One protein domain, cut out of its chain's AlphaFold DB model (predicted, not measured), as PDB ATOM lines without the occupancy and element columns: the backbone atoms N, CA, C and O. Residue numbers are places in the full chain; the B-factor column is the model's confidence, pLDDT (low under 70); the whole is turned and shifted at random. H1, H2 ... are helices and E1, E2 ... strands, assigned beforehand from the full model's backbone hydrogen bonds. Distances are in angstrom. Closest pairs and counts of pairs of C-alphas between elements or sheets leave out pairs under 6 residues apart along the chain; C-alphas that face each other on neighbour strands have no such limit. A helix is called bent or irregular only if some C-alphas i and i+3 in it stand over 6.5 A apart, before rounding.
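What this domain is: This is residues 480 to 616 of the 621 residues of an uncharacterized protein of Pandoraea iniqua (UniProt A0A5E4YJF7). One long bent helix, H1, makes the axis of a rod; its first residues, 480 to 495, stick out free at one end. H4 folds back along its second arm, H5 turns again along that arm, and at the far end a small hairpin of E1 and E2 packs on it with H3 crossing it. The 137 printed residues hold five named helices and two named strands in the order H1, H2, H3, E1, E2, H4, H5, mostly helix, with an antiparallel sheet E1 - E2. The whole is loose, with a radius of gyration of the C-alphas of 18.8 A and spans of 65 by 25 by 24 A.

How they stand to each other: Begin at the hairpin of E1, residues 563 to 566, and E2, residues 569 to 572, antiparallel at 142 degrees. Look for N 564 and O 571, 2.8 A apart, and N 571 and O 564, 2.9 A apart, within hydrogen-bond range. The closest C-alphas of E2 and H1b, residues 497 to 524 of H1, are those of Gly 571 and Met 520, 4.7 A apart. H3, residues 549 to 558, is close to H1b but not clearly touching, about perpendicular at 83 degrees, with C-alphas 552 and 516 the closest at 6.9 A. H4b, residues 589 to 597, touches residues 507 to 514 of H1b alone, at a shallow tilt of 23 degrees, opposite ways; the C-alphas of Leu 595 and Arg 507 are the closest, 6.3 A apart. H5, residues 605 to 615, touches residues 499 to 506 of H1b alone, at a shallow tilt of 27 degrees, the same way, with C-alphas 608 and 503 the closest at 6.2 A. H2, residues 527 to 530, is close to H1b but not clearly touching: C-alphas 530 and 522, the closest, are 5.9 A apart. H4a, residues 577 to 586, is also close to H1b but not clearly touching, with C-alphas 580 and 521 the closest at 6.5 A. H1a, residues 480 to 494, is apart from H5 and H4b, for instance. Every O i to N i+4 pair is within hydrogen-bond range in H1b, H3, H4a, H4b and H5, and 9 of 11 in H1a; H2 is too short for one.

Where its parts are: Find C-alpha 480 at (-39.542, -7.545, -12.664), where H1a begins its 20.1 A. By its hydrogen bonds H1 was assigned as one helix, residues 480 to 524, but it is bent: C-alphas 494 and 497 are 6.7 A apart, and H1a and H1b stand at a steep tilt of 49 degrees. H1b runs 40.5 A to C-alpha 524 at (19.856, -20.649, -8.910). H4, residues 577 to 597, was likewise assigned as one helix but is bent, with C-alphas 586 and 589 7.2 A apart; H4a and H4b stand at a shallow tilt of 34 degrees, only just short of steep. H5 runs 15.6 A and ends at C-alpha 615 at (0.065, -17.937, 1.556).

The domain as a whole: The C-alphas of Leu 480 and Pro 528, the two farthest apart, are 65.5 A apart. The printed part has no cut; the link from H2 to H3, residues 531 to 548, is long. The model's confidence is low, under 70, at residues 525 to 546 and 565 to 570.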
ATOM      1  N   LEU A 480     -40.649  -6.755 -13.192       80.44
ATOM      2  CA  LEU A 480     -39.542  -7.545 -12.664       80.44
ATOM      3  C   LEU A 480     -38.256  -7.293 -13.451       80.44
ATOM      4  O   LEU A 480     -37.224  -7.088 -12.824       80.44
ATOM      5  N   ALA A 481     -38.302  -7.267 -14.784       82.44
ATOM      6  CA  ALA A 481     -37.124  -7.012 -15.613       82.44
ATOM      7  C   ALA A 481     -36.491  -5.638 -15.318       82.44
ATOM      8  O   ALA A 481     -35.298  -5.572 -15.015       82.44
ATOM      9  N   ASP A 482     -37.297  -4.569 -15.295       84.00
ATOM     10  CA  ASP A 482     -36.835  -3.209 -14.976       84.00
ATOM     11  C   ASP A 482     -36.240  -3.123 -13.561       84.00
ATOM     12  O   ASP A 482     -35.225  -2.458 -13.323       84.00
ATOM     13  N   MET A 483     -36.868  -3.795 -12.591       84.50
ATOM     14  CA  MET A 483     -36.391  -3.807 -11.209       84.50
ATOM     15  C   MET A 483     -35.103  -4.624 -11.062       84.50
ATOM     16  O   MET A 483     -34.176  -4.186 -10.379       84.50
ATOM     17  N   VAL A 484     -34.998  -5.773 -11.737       87.06
ATOM     18  CA  VAL A 484     -33.771  -6.581 -11.790       87.06
ATOM     19  C   VAL A 484     -32.628  -5.767 -12.385       87.06
ATOM     20  O   VAL A 484     -31.522  -5.823 -11.854       87.06
ATOM     21  N   GLU A 485     -32.864  -4.975 -13.430       85.81
ATOM     22  CA  GLU A 485     -31.834  -4.117 -14.020       85.81
ATOM     23  C   GLU A 485     -31.361  -3.017 -13.050       85.81
ATOM     24  O   GLU A 485     -30.154  -2.833 -12.847       85.81
ATOM     25  N   LYS A 486     -32.293  -2.347 -12.359       86.50
ATOM     26  CA  LYS A 486     -31.967  -1.355 -11.315       86.50
ATOM     27  C   LYS A 486     -31.195  -1.969 -10.145       86.50
ATOM     28  O   LYS A 486     -30.212  -1.391  -9.671       86.50
ATOM     29  N   LEU A 487     -31.607  -3.149  -9.688       84.56
ATOM     30  CA  LEU A 487     -30.933  -3.869  -8.610       84.56
ATOM     31  C   LEU A 487     -29.586  -4.431  -9.063       84.56
ATOM     32  O   LEU A 487     -28.644  -4.460  -8.278       84.56
ATOM     33  N   ARG A 488     -29.442  -4.826 -10.331       85.38
ATOM     34  CA  ARG A 488     -28.198  -5.391 -10.865       85.38
ATOM     35  C   ARG A 488     -27.027  -4.436 -10.688       85.38
ATOM     36  O   ARG A 488     -25.946  -4.918 -10.377       85.38
ATOM     37  N   THR A 489     -27.217  -3.130 -10.857       82.19
ATOM     38  CA  THR A 489     -26.142  -2.135 -10.685       82.19
ATOM     39  C   THR A 489     -25.833  -1.877  -9.209       82.19
ATOM     40  O   THR A 489     -24.686  -1.999  -8.781       82.19
ATOM     41  N   THR A 490     -26.859  -1.597  -8.407       84.50
ATOM     42  CA  THR A 490     -26.721  -1.238  -6.987       84.50
ATOM     43  C   THR A 490     -26.289  -2.418  -6.113       84.50
ATOM     44  O   THR A 490     -25.309  -2.317  -5.374       84.50
ATOM     45  N   HIS A 491     -26.950  -3.570  -6.241       83.31
ATOM     46  CA  HIS A 491     -26.626  -4.786  -5.491       83.31
ATOM     47  C   HIS A 491     -25.255  -5.353  -5.887       83.31
ATOM     48  O   HIS A 491     -24.526  -5.880  -5.042       83.31
ATOM     49  N   PHE A 492     -24.866  -5.233  -7.165       81.62
ATOM     50  CA  PHE A 492     -23.529  -5.640  -7.596       81.62
ATOM     51  C   PHE A 492     -22.446  -4.805  -6.926       81.62
ATOM     52  O   PHE A 492     -21.557  -5.392  -6.307       81.62
ATOM     53  N   ALA A 493     -22.556  -3.478  -6.994       81.50
ATOM     54  CA  ALA A 493     -21.580  -2.571  -6.400       81.50
ATOM     55  C   ALA A 493     -21.446  -2.775  -4.880       81.50
ATOM     56  O   ALA A 493     -20.351  -2.742  -4.325       81.50
ATOM     57  N   GLN A 494     -22.557  -3.050  -4.191       84.44
ATOM     58  CA  GLN A 494     -22.555  -3.204  -2.734       84.44
ATOM     59  C   GLN A 494     -22.032  -4.566  -2.258       84.44
ATOM     60  O   GLN A 494     -21.310  -4.632  -1.262       84.44
ATOM     61  N   HIS A 495     -22.382  -5.662  -2.938       80.81
ATOM     62  CA  HIS A 495     -22.178  -7.009  -2.386       80.81
ATOM     63  C   HIS A 495     -21.215  -7.889  -3.181       80.81
ATOM     64  O   HIS A 495     -20.554  -8.748  -2.588       80.81
ATOM     65  N   TRP A 496     -21.109  -7.691  -4.496       82.38
ATOM     66  CA  TRP A 496     -20.351  -8.575  -5.387       82.38
ATOM     67  C   TRP A 496     -19.031  -7.968  -5.844       82.38
ATOM     68  O   TRP A 496     -18.005  -8.645  -5.782       82.38
ATOM     69  N   GLU A 497     -19.031  -6.696  -6.232       85.31
ATOM     70  CA  GLU A 497     -17.832  -5.971  -6.647       85.31
ATOM     71  C   GLU A 497     -16.716  -6.042  -5.587       85.31
ATOM     72  O   GLU A 497     -15.613  -6.474  -5.935       85.31
ATOM     73  N   PRO A 498     -16.967  -5.809  -4.279       87.69
ATOM     74  CA  PRO A 498     -15.911  -5.913  -3.272       87.69
ATOM     75  C   PRO A 498     -15.317  -7.325  -3.156       87.69
ATOM     76  O   PRO A 498     -14.146  -7.480  -2.803       87.69
ATOM     77  N   ARG A 499     -16.106  -8.372  -3.436       85.94
ATOM     78  CA  ARG A 499     -15.641  -9.770  -3.401       85.94
ATOM     79  C   ARG A 499     -14.742 -10.074  -4.596       85.94
ATOM     80  O   ARG A 499     -13.676 -10.655  -4.412       85.94
ATOM     81  N   ILE A 500     -15.148  -9.634  -5.788       87.25
ATOM     82  CA  ILE A 500     -14.366  -9.785  -7.022       87.25
ATOM     83  C   ILE A 500     -13.042  -9.031  -6.892       87.25
ATOM     84  O   ILE A 500     -11.990  -9.599  -7.168       87.25
ATOM     85  N   VAL A 501     -13.069  -7.795  -6.388       88.75
ATOM     86  CA  VAL A 501     -11.861  -6.989  -6.156       88.75
ATOM     87  C   VAL A 501     -10.901  -7.695  -5.196       88.75
ATOM     88  O   VAL A 501      -9.708  -7.785  -5.480       88.75
ATOM     89  N   LYS A 502     -11.400  -8.259  -4.087       89.88
ATOM     90  CA  LYS A 502     -10.570  -9.042  -3.153       89.88
ATOM     91  C   LYS A 502      -9.952 -10.276  -3.815       89.88
ATOM     92  O   LYS A 502      -8.760 -10.516  -3.638       89.88
ATOM     93  N   ALA A 503     -10.736 -11.034  -4.584       90.12
ATOM     94  CA  ALA A 503     -10.247 -12.216  -5.293       90.12
ATOM     95  C   ALA A 503      -9.208 -11.857  -6.372       90.12
ATOM     96  O   ALA A 503      -8.201 -12.549  -6.504       90.12
ATOM     97  N   ASN A 504      -9.415 -10.764  -7.112       89.19
ATOM     98  CA  ASN A 504      -8.479 -10.276  -8.128       89.19
ATOM     99  C   ASN A 504      -7.175  -9.776  -7.505       89.19
ATOM    100  O   ASN A 504      -6.101 -10.106  -8.000       89.19
ATOM    101  N   ARG A 505      -7.250  -9.048  -6.384       89.38
ATOM    102  CA  ARG A 505      -6.058  -8.615  -5.646       89.38
ATOM    103  C   ARG A 505      -5.234  -9.810  -5.174       89.38
ATOM    104  O   ARG A 505      -4.023  -9.818  -5.354       89.38
ATOM    105  N   LEU A 506      -5.885 -10.832  -4.614       90.31
ATOM    106  CA  LEU A 506      -5.194 -12.049  -4.187       90.31
ATOM    107  C   LEU A 506      -4.564 -12.794  -5.375       90.31
ATOM    108  O   LEU A 506      -3.419 -13.225  -5.275       90.31
ATOM    109  N   ARG A 507      -5.277 -12.909  -6.505       89.69
ATOM    110  CA  ARG A 507      -4.736 -13.478  -7.752       89.69
ATOM    111  C   ARG A 507      -3.485 -12.757  -8.222       89.69
ATOM    112  O   ARG A 507      -2.500 -13.420  -8.518       89.69
ATOM    113  N   GLN A 508      -3.527 -11.428  -8.270       87.38
ATOM    114  CA  GLN A 508      -2.385 -10.617  -8.669       87.38
ATOM    115  C   GLN A 508      -1.186 -10.881  -7.752       87.38
ATOM    116  O   GLN A 508      -0.119 -11.244  -8.236       87.38
ATOM    117  N   GLN A 509      -1.375 -10.791  -6.432       87.62
ATOM    118  CA  GLN A 509      -0.289 -11.008  -5.472       87.62
ATOM    119  C   GLN A 509       0.308 -12.423  -5.566       87.62
ATOM    120  O   GLN A 509       1.520 -12.589  -5.472       87.62
ATOM    121  N   LEU A 510      -0.526 -13.451  -5.766       88.88
ATOM    122  CA  LEU A 510      -0.052 -14.827  -5.948       88.88
ATOM    123  C   LEU A 510       0.651 -15.036  -7.288       88.88
ATOM    124  O   LEU A 510       1.643 -15.754  -7.332       88.88
ATOM    125  N   GLY A 511       0.167 -14.413  -8.363       86.62
ATOM    126  CA  GLY A 511       0.824 -14.451  -9.669       86.62
ATOM    127  C   GLY A 511       2.209 -13.808  -9.622       86.62
ATOM    128  O   GLY A 511       3.174 -14.385 -10.105       86.62
ATOM    129  N   GLU A 512       2.332 -12.662  -8.951       83.62
ATOM    130  CA  GLU A 512       3.618 -11.987  -8.743       83.62
ATOM    131  C   GLU A 512       4.584 -12.834  -7.902       83.62
ATOM    132  O   GLU A 512       5.753 -12.981  -8.258       83.62
ATOM    133  N   LEU A 513       4.104 -13.440  -6.808       86.56
ATOM    134  CA  LEU A 513       4.912 -14.357  -6.000       86.56
ATOM    135  C   LEU A 513       5.361 -15.589  -6.794       86.56
ATOM    136  O   LEU A 513       6.492 -16.043  -6.613       86.56
ATOM    137  N   HIS A 514       4.495 -16.120  -7.662       88.44
ATOM    138  CA  HIS A 514       4.812 -17.256  -8.526       88.44
ATOM    139  C   HIS A 514       5.941 -16.906  -9.497       88.44
ATOM    140  O   HIS A 514       6.948 -17.615  -9.518       88.44
ATOM    141  N   ASP A 515       5.811 -15.787 -10.214       83.25
ATOM    142  CA  ASP A 515       6.813 -15.295 -11.164       83.25
ATOM    143  C   ASP A 515       8.169 -15.081 -10.473       83.25
ATOM    144  O   ASP A 515       9.197 -15.587 -10.934       83.25
ATOM    145  N   ILE A 516       8.173 -14.409  -9.315       81.81
ATOM    146  CA  ILE A 516       9.386 -14.175  -8.518       81.81
ATOM    147  C   ILE A 516      10.045 -15.497  -8.132       81.81
ATOM    148  O   ILE A 516      11.261 -15.659  -8.274       81.81
ATOM    149  N   PHE A 517       9.259 -16.455  -7.641       84.56
ATOM    150  CA  PHE A 517       9.783 -17.743  -7.213       84.56
ATOM    151  C   PHE A 517      10.345 -18.548  -8.393       84.56
ATOM    152  O   PHE A 517      11.435 -19.117  -8.285       84.56
ATOM    153  N   ALA A 518       9.645 -18.554  -9.529       83.75
ATOM    154  CA  ALA A 518      10.079 -19.208 -10.759       83.75
ATOM    155  C   ALA A 518      11.407 -18.630 -11.272       83.75
ATOM    156  O   ALA A 518      12.344 -19.384 -11.558       83.75
ATOM    157  N   ASP A 519      11.525 -17.303 -11.331       80.00
ATOM    158  CA  ASP A 519      12.734 -16.619 -11.788       80.00
ATOM    159  C   ASP A 519      13.910 -16.824 -10.828       80.00
ATOM    160  O   ASP A 519      15.039 -17.102 -11.256       80.00
ATOM    161  N   MET A 520      13.652 -16.771  -9.519       76.94
ATOM    162  CA  MET A 520      14.652 -17.065  -8.495       76.94
ATOM    163  C   MET A 520      15.184 -18.498  -8.621       76.94
ATOM    164  O   MET A 520      16.405 -18.681  -8.650       76.94
ATOM    165  N   LEU A 521      14.310 -19.499  -8.779       79.69
ATOM    166  CA  LEU A 521      14.706 -20.896  -9.005       79.69
ATOM    167  C   LEU A 521      15.503 -21.062 -10.304       79.69
ATOM    168  O   LEU A 521      16.559 -21.697 -10.317       79.69
ATOM    169  N   LYS A 522      15.049 -20.433 -11.392       77.62
ATOM    170  CA  LYS A 522      15.729 -20.453 -12.694       77.62
ATOM    171  C   LYS A 522      17.132 -19.857 -12.619       77.62
ATOM    172  O   LYS A 522      18.045 -20.338 -13.288       77.62
ATOM    173  N   SER A 523      17.324 -18.823 -11.803       72.00
ATOM    174  CA  SER A 523      18.624 -18.172 -11.605       72.00
ATOM    175  C   SER A 523      19.607 -18.978 -10.739       72.00
ATOM    176  O   SER A 523      20.824 -18.815 -10.903       72.00
ATOM    177  N   ALA A 524      19.087 -19.832  -9.850       71.31
ATOM    178  CA  ALA A 524      19.856 -20.649  -8.910       71.31
ATOM    179  C   ALA A 524      20.323 -21.989  -9.505       71.31
ATOM    180  O   ALA A 524      21.234 -22.621  -8.972       71.31
ATOM    181  N   LEU A 525      19.718 -22.417 -10.617       68.94
ATOM    182  CA  LEU A 525      20.080 -23.644 -11.318       68.94
ATOM    183  C   LEU A 525      21.296 -23.461 -12.247       68.94
ATOM    184  O   LEU A 525      21.435 -22.417 -12.893       68.94
ATOM    185  N   PRO A 526      22.138 -24.501 -12.405       65.06
ATOM    186  CA  PRO A 526      23.205 -24.518 -13.405       65.06
ATOM    187  C   PRO A 526      22.679 -24.265 -14.827       65.06
ATOM    188  O   PRO A 526      21.630 -24.785 -15.216       65.06
ATOM    189  N   ALA A 527      23.431 -23.514 -15.639       59.72
ATOM    190  CA  ALA A 527      23.040 -23.136 -17.005       59.72
ATOM    191  C   ALA A 527      22.612 -24.314 -17.921       59.72
ATOM    192  O   ALA A 527      21.611 -24.158 -18.636       59.72
ATOM    193  N   PRO A 528      23.264 -25.498 -17.875       60.38
ATOM    194  CA  PRO A 528      22.845 -26.656 -18.668       60.38
ATOM    195  C   PRO A 528      21.435 -27.143 -18.317       60.38
ATOM    196  O   PRO A 528      20.699 -27.565 -19.202       60.38
ATOM    197  N   ILE A 529      21.036 -27.029 -17.046       61.66
ATOM    198  CA  ILE A 529      19.730 -27.464 -16.533       61.66
ATOM    199  C   ILE A 529      18.677 -26.380 -16.790       61.66
ATOM    200  O   ILE A 529      17.576 -26.668 -17.256       61.66
ATOM    201  N   ARG A 530      19.036 -25.108 -16.569       64.56
ATOM    202  CA  ARG A 530      18.154 -23.944 -16.761       64.56
ATOM    203  C   ARG A 530      17.538 -23.871 -18.159       64.56
ATOM    204  O   ARG A 530      16.410 -23.419 -18.310       64.56
ATOM    205  N   SER A 531      18.296 -24.256 -19.185       62.22
ATOM    206  CA  SER A 531      17.845 -24.214 -20.584       62.22
ATOM    207  C   SER A 531      16.891 -25.351 -20.964       62.22
ATOM    208  O   SER A 531      16.248 -25.274 -22.007       62.22
ATOM    209  N   GLN A 532      16.790 -26.386 -20.127       61.62
ATOM    210  CA  GLN A 532      16.045 -27.614 -20.408       61.62
ATOM    211  C   GLN A 532      14.764 -27.755 -19.576       61.62
ATOM    212  O   GLN A 532      13.948 -28.625 -19.877       61.62
ATOM    213  N   LEU A 533      14.586 -26.921 -18.544       62.75
ATOM    214  CA  LEU A 533      13.408 -26.923 -17.679       62.75
ATOM    215  C   LEU A 533      12.485 -25.740 -18.018       62.75
ATOM    216  O   LEU A 533      12.919 -24.584 -17.928       62.75
ATOM    217  N   PRO A 534      11.212 -25.985 -18.369       60.75
ATOM    218  CA  PRO A 534      10.239 -24.932 -18.630       60.75
ATOM    219  C   PRO A 534       9.692 -24.374 -17.305       60.75
ATOM    220  O   PRO A 534       8.538 -24.559 -16.947       60.75
ATOM    221  N   LEU A 535      10.539 -23.660 -16.559       60.88
ATOM    222  CA  LEU A 535      10.193 -23.068 -15.253       60.88
ATOM    223  C   LEU A 535       9.144 -21.950 -15.334       60.88
ATOM    224  O   LEU A 535       8.536 -21.591 -14.333       60.88
ATOM    225  N   THR A 536       8.947 -21.396 -16.525       57.06
ATOM    226  CA  THR A 536       8.067 -20.260 -16.791       57.06
ATOM    227  C   THR A 536       6.992 -20.706 -17.770       57.06
ATOM    228  O   THR A 536       7.183 -20.609 -18.983       57.06
ATOM    229  N   ARG A 537       5.877 -21.222 -17.253       54.62
ATOM    230  CA  ARG A 537       4.613 -21.145 -17.991       54.62
ATOM    231  C   ARG A 537       4.037 -19.763 -17.739       54.62
ATOM    232  O   ARG A 537       4.109 -19.284 -16.612       54.62
ATOM    233  N   GLU A 538       3.532 -19.130 -18.790       53.47
ATOM    234  CA  GLU A 538       2.917 -17.805 -18.730       53.47
ATOM    235  C   GLU A 538       1.689 -17.869 -17.814       53.47
ATOM    236  O   GLU A 538       0.596 -18.251 -18.231       53.47
ATOM    237  N   VAL A 539       1.874 -17.544 -16.534       58.88
ATOM    238  CA  VAL A 539       0.753 -17.155 -15.687       58.88
ATOM    239  C   VAL A 539       0.230 -15.852 -16.279       58.88
ATOM    240  O   VAL A 539       1.008 -14.933 -16.543       58.88
ATOM    241  N   GLU A 540      -1.076 -15.783 -16.547       56.94
ATOM    242  CA  GLU A 540      -1.710 -14.545 -17.000       56.94
ATOM    243  C   GLU A 540      -1.341 -13.432 -16.011       56.94
ATOM    244  O   GLU A 540      -1.654 -13.512 -14.822       56.94
ATOM    245  N   ARG A 541      -0.599 -12.424 -16.482       60.88
ATOM    246  CA  ARG A 541      -0.176 -11.304 -15.644       60.88
ATOM    247  C   ARG A 541      -1.338 -10.340 -15.482       60.88
ATOM    248  O   ARG A 541      -1.782  -9.720 -16.445       60.88
ATOM    249  N   TRP A 542      -1.804 -10.197 -14.248       56.50
ATOM    250  CA  TRP A 542      -2.906  -9.310 -13.889       56.50
ATOM    251  C   TRP A 542      -2.360  -8.017 -13.276       56.50
ATOM    252  O   TRP A 542      -2.442  -7.829 -12.069       56.50
ATOM    253  N   GLY A 543      -1.787  -7.139 -14.105       58.88
ATOM    254  CA  GLY A 543      -1.290  -5.822 -13.679       58.88
ATOM    255  C   GLY A 543       0.216  -5.609 -13.861       58.88
ATOM    256  O   GLY A 543       0.913  -6.425 -14.466       58.88
ATOM    257  N   GLU A 544       0.702  -4.467 -13.372       60.06
ATOM    258  CA  GLU A 544       2.130  -4.138 -13.339       60.06
ATOM    259  C   GLU A 544       2.822  -4.940 -12.233       60.06
ATOM    260  O   GLU A 544       2.353  -4.973 -11.098       60.06
ATOM    261  N   SER A 545       3.942  -5.585 -12.565       64.88
ATOM    262  CA  SER A 545       4.697  -6.391 -11.605       64.88
ATOM    263  C   SER A 545       5.263  -5.516 -10.485       64.88
ATOM    264  O   SER A 545       6.051  -4.605 -10.748       64.88
ATOM    265  N   THR A 546       4.918  -5.830  -9.232       67.12
ATOM    266  CA  THR A 546       5.519  -5.205  -8.040       67.12
ATOM    267  C   THR A 546       6.819  -5.879  -7.597       67.12
ATOM    268  O   THR A 546       7.243  -5.748  -6.445       67.12
ATOM    269  N   ASP A 547       7.473  -6.603  -8.509       74.06
ATOM    270  CA  ASP A 547       8.723  -7.299  -8.244       74.06
ATOM    271  C   ASP A 547       9.817  -6.327  -7.778       74.06
ATOM    272  O   ASP A 547      10.488  -5.637  -8.546       74.06
ATOM    273  N   THR A 548       9.975  -6.268  -6.460       77.56
ATOM    274  CA  THR A 548      10.924  -5.407  -5.773       77.56
ATOM    275  C   THR A 548      11.987  -6.251  -5.098       77.56
ATOM    276  O   THR A 548      11.745  -7.348  -4.589       77.56
ATOM    277  N   ARG A 549      13.186  -5.677  -4.974       79.88
ATOM    278  CA  ARG A 549      14.277  -6.268  -4.188       79.88
ATOM    279  C   ARG A 549      13.830  -6.681  -2.778       79.88
ATOM    280  O   ARG A 549      14.254  -7.728  -2.297       79.88
ATOM    281  N   ALA A 550      12.996  -5.871  -2.124       81.12
ATOM    282  CA  ALA A 550      12.473  -6.156  -0.789       81.12
ATOM    283  C   ALA A 550      11.599  -7.420  -0.772       81.12
ATOM    284  O   ALA A 550      11.781  -8.270   0.099       81.12
ATOM    285  N   LEU A 551      10.720  -7.582  -1.765       78.31
ATOM    286  CA  LEU A 551       9.860  -8.754  -1.893       78.31
ATOM    287  C   LEU A 551      10.676 -10.027  -2.156       78.31
ATOM    288  O   LEU A 551      10.472 -11.033  -1.481       78.31
ATOM    289  N   ARG A 552      11.681  -9.973  -3.040       80.38
ATOM    290  CA  ARG A 552      12.584 -11.117  -3.284       80.38
ATOM    291  C   ARG A 552      13.362 -11.536  -2.031       80.38
ATOM    292  O   ARG A 552      13.495 -12.728  -1.751       80.38
ATOM    293  N   LEU A 553      13.862 -10.567  -1.256       81.94
ATOM    294  CA  LEU A 553      14.542 -10.829   0.020       81.94
ATOM    295  C   LEU A 553      13.593 -11.435   1.063       81.94
ATOM    296  O   LEU A 553      13.980 -12.372   1.760       81.94
ATOM    297  N   HIS A 554      12.356 -10.937   1.141       84.19
ATOM    298  CA  HIS A 554      11.312 -11.495   2.004       84.19
ATOM    299  C   HIS A 554      11.009 -12.951   1.640       84.19
ATOM    300  O   HIS A 554      11.048 -13.817   2.511       84.19
ATOM    301  N   VAL A 555      10.804 -13.247   0.353       84.25
ATOM    302  CA  VAL A 555      10.575 -14.617  -0.135       84.25
ATOM    303  C   VAL A 555      11.735 -15.538   0.248       84.25
ATOM    304  O   VAL A 555      11.486 -16.606   0.805       84.25
ATOM    305  N   CYS A 556      12.990 -15.115   0.037       81.75
ATOM    306  CA  CYS A 556      14.176 -15.881   0.450       81.75
ATOM    307  C   CYS A 556      14.166 -16.206   1.953       81.75
ATOM    308  O   CYS A 556      14.403 -17.349   2.346       81.75
ATOM    309  N   ALA A 557      13.852 -15.214   2.792       83.19
ATOM    310  CA  ALA A 557      13.786 -15.396   4.238       83.19
ATOM    311  C   ALA A 557      12.695 -16.403   4.643       83.19
ATOM    312  O   ALA A 557      12.946 -17.272   5.476       83.19
ATOM    313  N   GLN A 558      11.511 -16.336   4.024       85.62
ATOM    314  CA  GLN A 558      10.386 -17.224   4.342       85.62
ATOM    315  C   GLN A 558      10.623 -18.683   3.934       85.62
ATOM    316  O   GLN A 558      10.171 -19.594   4.627       85.62
ATOM    317  N   ILE A 559      11.360 -18.924   2.846       84.19
ATOM    318  CA  ILE A 559      11.763 -20.283   2.441       84.19
ATOM    319  C   ILE A 559      13.024 -20.781   3.165       84.19
ATOM    320  O   ILE A 559      13.520 -21.863   2.857       84.19
ATOM    321  N   GLY A 560      13.572 -20.000   4.105       81.31
ATOM    322  CA  GLY A 560      14.761 -20.368   4.874       81.31
ATOM    323  C   GLY A 560      16.033 -20.480   4.031       81.31
ATOM    324  O   GLY A 560      16.941 -21.232   4.385       81.31
ATOM    325  N   ARG A 561      16.108 -19.767   2.900       81.12
ATOM    326  CA  ARG A 561      17.277 -19.771   2.014       81.12
ATOM    327  C   ARG A 561      17.978 -18.421   2.038       81.12
ATOM    328  O   ARG A 561      17.372 -17.370   2.230       81.12
ATOM    329  N   ARG A 562      19.292 -18.454   1.832       75.69
ATOM    330  CA  ARG A 562      20.105 -17.242   1.775       75.69
ATOM    331  C   ARG A 562      19.967 -16.581   0.397       75.69
ATOM    332  O   ARG A 562      20.028 -17.278  -0.620       75.69
ATOM    333  N   PRO A 563      19.772 -15.253   0.348       78.38
ATOM    334  CA  PRO A 563      19.701 -14.529  -0.909       78.38
ATOM    335  C   PRO A 563      21.092 -14.411  -1.543       78.38
ATOM    336  O   PRO A 563      22.049 -14.000  -0.890       78.38
ATOM    337  N   GLN A 564      21.195 -14.700  -2.838       74.00
ATOM    338  CA  GLN A 564      22.369 -14.404  -3.651       74.00
ATOM    339  C   GLN A 564      22.148 -13.078  -4.389       74.00
ATOM    340  O   GLN A 564      21.306 -12.977  -5.280       74.00
ATOM    341  N   THR A 565      22.916 -12.046  -4.048       63.19
ATOM    342  CA  THR A 565      22.899 -10.763  -4.765       63.19
ATOM    343  C   THR A 565      23.833 -10.807  -5.972       63.19
ATOM    344  O   THR A 565      25.039 -10.985  -5.814       63.19
ATOM    345  N   ARG A 566      23.290 -10.614  -7.175       58.97
ATOM    346  CA  ARG A 566      24.034 -10.321  -8.413       58.97
ATOM    347  C   ARG A 566      23.849  -8.833  -8.747       58.97
ATOM    348  O   ARG A 566      22.942  -8.209  -8.196       58.97
ATOM    349  N   HIS A 567      24.682  -8.243  -9.615       46.16
ATOM    350  CA  HIS A 567      24.452  -6.864 -10.079       46.16
ATOM    351  C   HIS A 567      22.991  -6.737 -10.560       46.16
ATOM    352  O   HIS A 567      22.564  -7.488 -11.432       46.16
ATOM    353  N   GLU A 568      22.229  -5.855  -9.901       49.16
ATOM    354  CA  GLU A 568      20.816  -5.525 -10.169       49.16
ATOM    355  C   GLU A 568      19.749  -6.599  -9.848       49.16
ATOM    356  O   GLU A 568      18.564  -6.298  -9.949       49.16
ATOM    357  N   ASN A 569      20.099  -7.805  -9.371       61.69
ATOM    358  CA  ASN A 569      19.119  -8.877  -9.104       61.69
ATOM    359  C   ASN A 569      19.391  -9.684  -7.819       61.69
ATOM    360  O   ASN A 569      20.533 -10.006  -7.496       61.69
ATOM    361  N   VAL A 570      18.322 -10.074  -7.113       62.69
ATOM    362  CA  VAL A 570      18.362 -11.030  -5.985       62.69
ATOM    363  C   VAL A 570      17.858 -12.391  -6.461       62.69
ATOM    364  O   VAL A 570      16.733 -12.479  -6.946       62.69
ATOM    365  N   GLY A 571      18.693 -13.424  -6.337       70.19
ATOM    366  CA  GLY A 571      18.350 -14.835  -6.548       70.19
ATOM    367  C   GLY A 571      18.496 -15.651  -5.259       70.19
ATOM    368  O   GLY A 571      18.799 -15.098  -4.203       70.19
ATOM    369  N   ILE A 572      18.315 -16.969  -5.343       73.25
ATOM    370  CA  ILE A 572      18.675 -17.902  -4.261       73.25
ATOM    371  C   ILE A 572      20.113 -18.383  -4.497       73.25
ATOM    372  O   ILE A 572      20.557 -18.442  -5.646       73.25
ATOM    373  N   GLU A 573      20.847 -18.712  -3.429       70.56
ATOM    374  CA  GLU A 573      22.117 -19.445  -3.537       70.56
ATOM    375  C   GLU A 573      22.002 -20.655  -4.480       70.56
ATOM    376  O   GLU A 573      20.949 -21.291  -4.582       70.56
ATOM    377  N   ALA A 574      23.100 -20.954  -5.184       70.19
ATOM    378  CA  ALA A 574      23.156 -22.067  -6.121       70.19
ATOM    379  C   ALA A 574      22.724 -23.369  -5.434       70.19
ATOM    380  O   ALA A 574      23.194 -23.686  -4.341       70.19
ATOM    381  N   MET A 575      21.832 -24.112  -6.082       70.69
ATOM    382  CA  MET A 575      21.230 -25.318  -5.516       70.69
ATOM    383  C   MET A 575      21.255 -26.475  -6.510       70.69
ATOM    384  O   MET A 575      21.352 -26.284  -7.726       70.69
ATOM    385  N   SER A 576      21.159 -27.695  -5.987       72.38
ATOM    386  CA  SER A 576      21.048 -28.894  -6.818       72.38
ATOM    387  C   SER A 576      19.681 -28.982  -7.513       72.38
ATOM    388  O   SER A 576      18.688 -28.412  -7.060       72.38
ATOM    389  N   ALA A 577      19.602 -29.755  -8.603       72.44
ATOM    390  CA  ALA A 577      18.344 -29.982  -9.321       72.44
ATOM    391  C   ALA A 577      17.260 -30.616  -8.424       72.44
ATOM    392  O   ALA A 577      16.096 -30.226  -8.485       72.44
ATOM    393  N   ASN A 578      17.659 -31.526  -7.529       76.56
ATOM    394  CA  ASN A 578      16.754 -32.177  -6.579       76.56
ATOM    395  C   ASN A 578      16.195 -31.196  -5.539       76.56
ATOM    396  O   ASN A 578      15.024 -31.279  -5.175       76.56
ATOM    397  N   GLU A 579      17.009 -30.252  -5.062       81.62
ATOM    398  CA  GLU A 579      16.530 -29.198  -4.164       81.62
ATOM    399  C   GLU A 579      15.542 -28.266  -4.864       81.62
ATOM    400  O   GLU A 579      14.510 -27.936  -4.277       81.62
ATOM    401  N   ALA A 580      15.816 -27.891  -6.116       79.81
ATOM    402  CA  ALA A 580      14.894 -27.084  -6.909       79.81
ATOM    403  C   ALA A 580      13.558 -27.812  -7.138       79.81
ATOM    404  O   ALA A 580      12.499 -27.219  -6.940       79.81
ATOM    405  N   LEU A 581      13.593 -29.109  -7.468       81.06
ATOM    406  CA  LEU A 581      12.394 -29.940  -7.624       81.06
ATOM    407  C   LEU A 581      11.569 -30.002  -6.328       81.06
ATOM    408  O   LEU A 581      10.346 -29.878  -6.357       81.06
ATOM    409  N   ASN A 582      12.228 -30.138  -5.175       85.81
ATOM    410  CA  ASN A 582      11.553 -30.126  -3.877       85.81
ATOM    411  C   ASN A 582      10.912 -28.766  -3.563       85.81
ATOM    412  O   ASN A 582       9.783 -28.725  -3.076       85.81
ATOM    413  N   LEU A 583      11.583 -27.657  -3.883       87.69
ATOM    414  CA  LEU A 583      11.010 -26.318  -3.731       87.69
ATOM    415  C   LEU A 583       9.807 -26.098  -4.658       87.69
ATOM    416  O   LEU A 583       8.828 -25.469  -4.253       87.69
ATOM    417  N   CYS A 584       9.823 -26.659  -5.868       85.88
ATOM    418  CA  CYS A 584       8.663 -26.630  -6.755       85.88
ATOM    419  C   CYS A 584       7.470 -27.400  -6.194       85.88
ATOM    420  O   CYS A 584       6.368 -26.851  -6.164       85.88
ATOM    421  N   ARG A 585       7.699 -28.613  -5.676       87.00
ATOM    422  CA  ARG A 585       6.669 -29.414  -4.991       87.00
ATOM    423  C   ARG A 585       6.047 -28.678  -3.816       87.00
ATOM    424  O   ARG A 585       4.845 -28.765  -3.597       87.00
ATOM    425  N   GLN A 586       6.878 -27.988  -3.044       89.50
ATOM    426  CA  GLN A 586       6.446 -27.364  -1.804       89.50
ATOM    427  C   GLN A 586       5.746 -26.018  -2.025       89.50
ATOM    428  O   GLN A 586       4.841 -25.683  -1.264       89.50
ATOM    429  N   TYR A 587       6.156 -25.253  -3.041       89.88
ATOM    430  CA  TYR A 587       5.711 -23.868  -3.210       89.88
ATOM    431  C   TYR A 587       5.151 -23.574  -4.604       89.88
ATOM    432  O   TYR A 587       4.012 -23.128  -4.712       89.88
ATOM    433  N   LEU A 588       5.911 -23.846  -5.671       87.62
ATOM    434  CA  LEU A 588       5.540 -23.419  -7.026       87.62
ATOM    435  C   LEU A 588       4.246 -24.089  -7.528       87.62
ATOM    436  O   LEU A 588       3.327 -23.397  -7.962       87.62
ATOM    437  N   TRP A 589       4.152 -25.420  -7.463       88.31
ATOM    438  CA  TRP A 589       2.988 -26.158  -7.975       88.31
ATOM    439  C   TRP A 589       1.724 -25.962  -7.129       88.31
ATOM    440  O   TRP A 589       0.671 -25.707  -7.713       88.31
ATOM    441  N   PRO A 590       1.785 -25.975  -5.780       92.00
ATOM    442  CA  PRO A 590       0.632 -25.598  -4.967       92.00
ATOM    443  C   PRO A 590       0.114 -24.191  -5.287       92.00
ATOM    444  O   PRO A 590      -1.097 -23.982  -5.330       92.00
ATOM    445  N   MET A 591       1.011 -23.238  -5.562       90.88
ATOM    446  CA  MET A 591       0.632 -21.875  -5.935       90.88
ATOM    447  C   MET A 591      -0.043 -21.825  -7.311       90.88
ATOM    448  O   MET A 591      -1.048 -21.135  -7.462       90.88
ATOM    449  N   GLN A 592       0.437 -22.599  -8.291       88.75
ATOM    450  CA  GLN A 592      -0.235 -22.751  -9.593       88.75
ATOM    451  C   GLN A 592      -1.637 -23.349  -9.454       88.75
ATOM    452  O   GLN A 592      -2.574 -22.873 -10.095       88.75
ATOM    453  N   LEU A 593      -1.799 -24.359  -8.599       91.62
ATOM    454  CA  LEU A 593      -3.095 -24.977  -8.347       91.62
ATOM    455  C   LEU A 593      -4.067 -23.996  -7.677       91.62
ATOM    456  O   LEU A 593      -5.229 -23.912  -8.069       91.62
ATOM    457  N   ASP A 594      -3.605 -23.224  -6.693       93.50
ATOM    458  CA  ASP A 594      -4.429 -22.198  -6.050       93.50
ATOM    459  C   ASP A 594      -4.756 -21.033  -7.003       93.50
ATOM    460  O   ASP A 594      -5.888 -20.552  -7.005       93.50
ATOM    461  N   LEU A 595      -3.835 -20.629  -7.884       90.62
ATOM    462  CA  LEU A 595      -4.122 -19.677  -8.964       90.62
ATOM    463  C   LEU A 595      -5.188 -20.210  -9.930       90.62
ATOM    464  O   LEU A 595      -6.090 -19.466 -10.316       90.62
ATOM    465  N   ALA A 596      -5.133 -21.499 -10.274       89.81
ATOM    466  CA  ALA A 596      -6.152 -22.143 -11.096       89.81
ATOM    467  C   ALA A 596      -7.522 -22.174 -10.400       89.81
ATOM    468  O   ALA A 596      -8.537 -21.895 -11.033       89.81
ATOM    469  N   ARG A 597      -7.571 -22.417  -9.084       91.00
ATOM    470  CA  ARG A 597      -8.816 -22.340  -8.292       91.00
ATOM    471  C   ARG A 597      -9.408 -20.929  -8.263       91.00
ATOM    472  O   ARG A 597     -10.624 -20.770  -8.190       91.00
ATOM    473  N   LEU A 598      -8.566 -19.902  -8.362       89.75
ATOM    474  CA  LEU A 598      -8.991 -18.505  -8.417       89.75
ATOM    475  C   LEU A 598      -9.345 -18.012  -9.828       89.75
ATOM    476  O   LEU A 598      -9.761 -16.866  -9.963       89.75
ATOM    477  N   SER A 599      -9.204 -18.821 -10.883       86.25
ATOM    478  CA  SER A 599      -9.339 -18.341 -12.268       86.25
ATOM    479  C   SER A 599     -10.739 -17.834 -12.637       86.25
ATOM    480  O   SER A 599     -10.896 -17.137 -13.636       86.25
ATOM    481  N   GLY A 600     -11.769 -18.203 -11.870       84.38
ATOM    482  CA  GLY A 600     -13.145 -17.751 -12.085       84.38
ATOM    483  C   GLY A 600     -13.325 -16.240 -11.880       84.38
ATOM    484  O   GLY A 600     -12.595 -15.590 -11.130       84.38
ATOM    485  N   VAL A 601     -14.331 -15.651 -12.529       82.69
ATOM    486  CA  VAL A 601     -14.730 -14.256 -12.249       82.69
ATOM    487  C   VAL A 601     -15.340 -14.175 -10.851       82.69
ATOM    488  O   VAL A 601     -14.982 -13.303 -10.059       82.69
ATOM    489  N   HIS A 602     -16.213 -15.132 -10.533       86.38
ATOM    490  CA  HIS A 602     -16.812 -15.297  -9.220       86.38
ATOM    491  C   HIS A 602     -16.105 -16.422  -8.470       86.38
ATOM    492  O   HIS A 602     -16.040 -17.553  -8.945       86.38
ATOM    493  N   VAL A 603     -15.587 -16.095  -7.288       87.50
ATOM    494  CA  VAL A 603     -14.881 -17.033  -6.414       87.50
ATOM    495  C   VAL A 603     -15.597 -17.084  -5.072       87.50
ATOM    496  O   VAL A 603     -16.020 -16.051  -4.543       87.50
ATOM    497  N   GLU A 604     -15.735 -18.284  -4.512       87.12
ATOM    498  CA  GLU A 604     -16.343 -18.460  -3.198       87.12
ATOM    499  C   GLU A 604     -15.499 -17.772  -2.105       87.12
ATOM    500  O   GLU A 604     -14.277 -17.934  -2.065       87.12
ATOM    501  N   PRO A 605     -16.114 -17.023  -1.167       88.25
ATOM    502  CA  PRO A 605     -15.368 -16.312  -0.125       88.25
ATOM    503  C   PRO A 605     -14.500 -17.221   0.755       88.25
ATOM    504  O   PRO A 605     -13.434 -16.809   1.209       88.25
ATOM    505  N   GLN A 606     -14.954 -18.456   0.992       90.69
ATOM    506  CA  GLN A 606     -14.211 -19.452   1.766       90.69
ATOM    507  C   GLN A 606     -12.912 -19.848   1.063       90.69
ATOM    508  O   GLN A 606     -11.885 -19.994   1.720       90.69
ATOM    509  N   GLU A 607     -12.948 -19.951  -0.264       90.75
ATOM    510  CA  GLU A 607     -11.796 -20.306  -1.085       90.75
ATOM    511  C   GLU A 607     -10.757 -19.180  -1.100       90.75
ATOM    512  O   GLU A 607      -9.569 -19.423  -0.883       90.75
ATOM    513  N   VAL A 608     -11.211 -17.927  -1.227       91.56
ATOM    514  CA  VAL A 608     -10.346 -16.742  -1.104       91.56
ATOM    515  C   VAL A 608      -9.647 -16.715   0.259       91.56
ATOM    516  O   VAL A 608      -8.435 -16.524   0.325       91.56
ATOM    517  N   GLU A 609     -10.376 -16.939   1.356       92.12
ATOM    518  CA  GLU A 609      -9.784 -16.908   2.699       92.12
ATOM    519  C   GLU A 609      -8.880 -18.119   2.973       92.12
ATOM    520  O   GLU A 609      -7.849 -17.970   3.633       92.12
ATOM    521  N   ARG A 610      -9.217 -19.305   2.447       94.50
ATOM    522  CA  ARG A 610      -8.367 -20.505   2.510       94.50
ATOM    523  C   ARG A 610      -7.011 -20.215   1.880       94.50
ATOM    524  O   ARG A 610      -5.987 -20.384   2.538       94.50
ATOM    525  N   ILE A 611      -7.011 -19.728   0.642       94.06
ATOM    526  CA  ILE A 611      -5.789 -19.437  -0.110       94.06
ATOM    527  C   ILE A 611      -5.006 -18.300   0.557       94.06
ATOM    528  O   ILE A 611      -3.795 -18.416   0.750       94.06
ATOM    529  N   ARG A 612      -5.688 -17.236   1.003       92.81
ATOM    530  CA  ARG A 612      -5.052 -16.144   1.753       92.81
ATOM    531  C   ARG A 612      -4.318 -16.658   2.990       92.81
ATOM    532  O   ARG A 612      -3.189 -16.248   3.233       92.81
ATOM    533  N   LYS A 613      -4.927 -17.569   3.757       92.69
ATOM    534  CA  LYS A 613      -4.303 -18.185   4.940       92.69
ATOM    535  C   LYS A 613      -3.115 -19.072   4.580       92.69
ATOM    536  O   LYS A 613      -2.098 -18.994   5.264       92.69
ATOM    537  N   THR A 614      -3.221 -19.873   3.517       93.81
ATOM    538  CA  THR A 614      -2.122 -20.726   3.033       93.81
ATOM    539  C   THR A 614      -0.871 -19.902   2.729       93.81
ATOM    540  O   THR A 614       0.227 -20.261   3.151       93.81
ATOM    541  N   TRP A 615      -1.042 -18.760   2.056       93.19
ATOM    542  CA  TRP A 615       0.065 -17.937   1.556       93.19
ATOM    543  C   TRP A 615       0.370 -16.700   2.407       93.19
ATOM    544  O   TRP A 615       1.243 -15.910   2.048       93.19
ATOM    545  N   ALA A 616      -0.273 -16.551   3.570       89.81
ATOM    546  CA  ALA A 616      -0.159 -15.377   4.440       89.81
ATOM    547  C   ALA A 616       1.287 -15.014   4.820       89.81
ATOM    548  O   ALA A 616       1.591 -13.850   5.038       89.81
TER     549      ALA A 616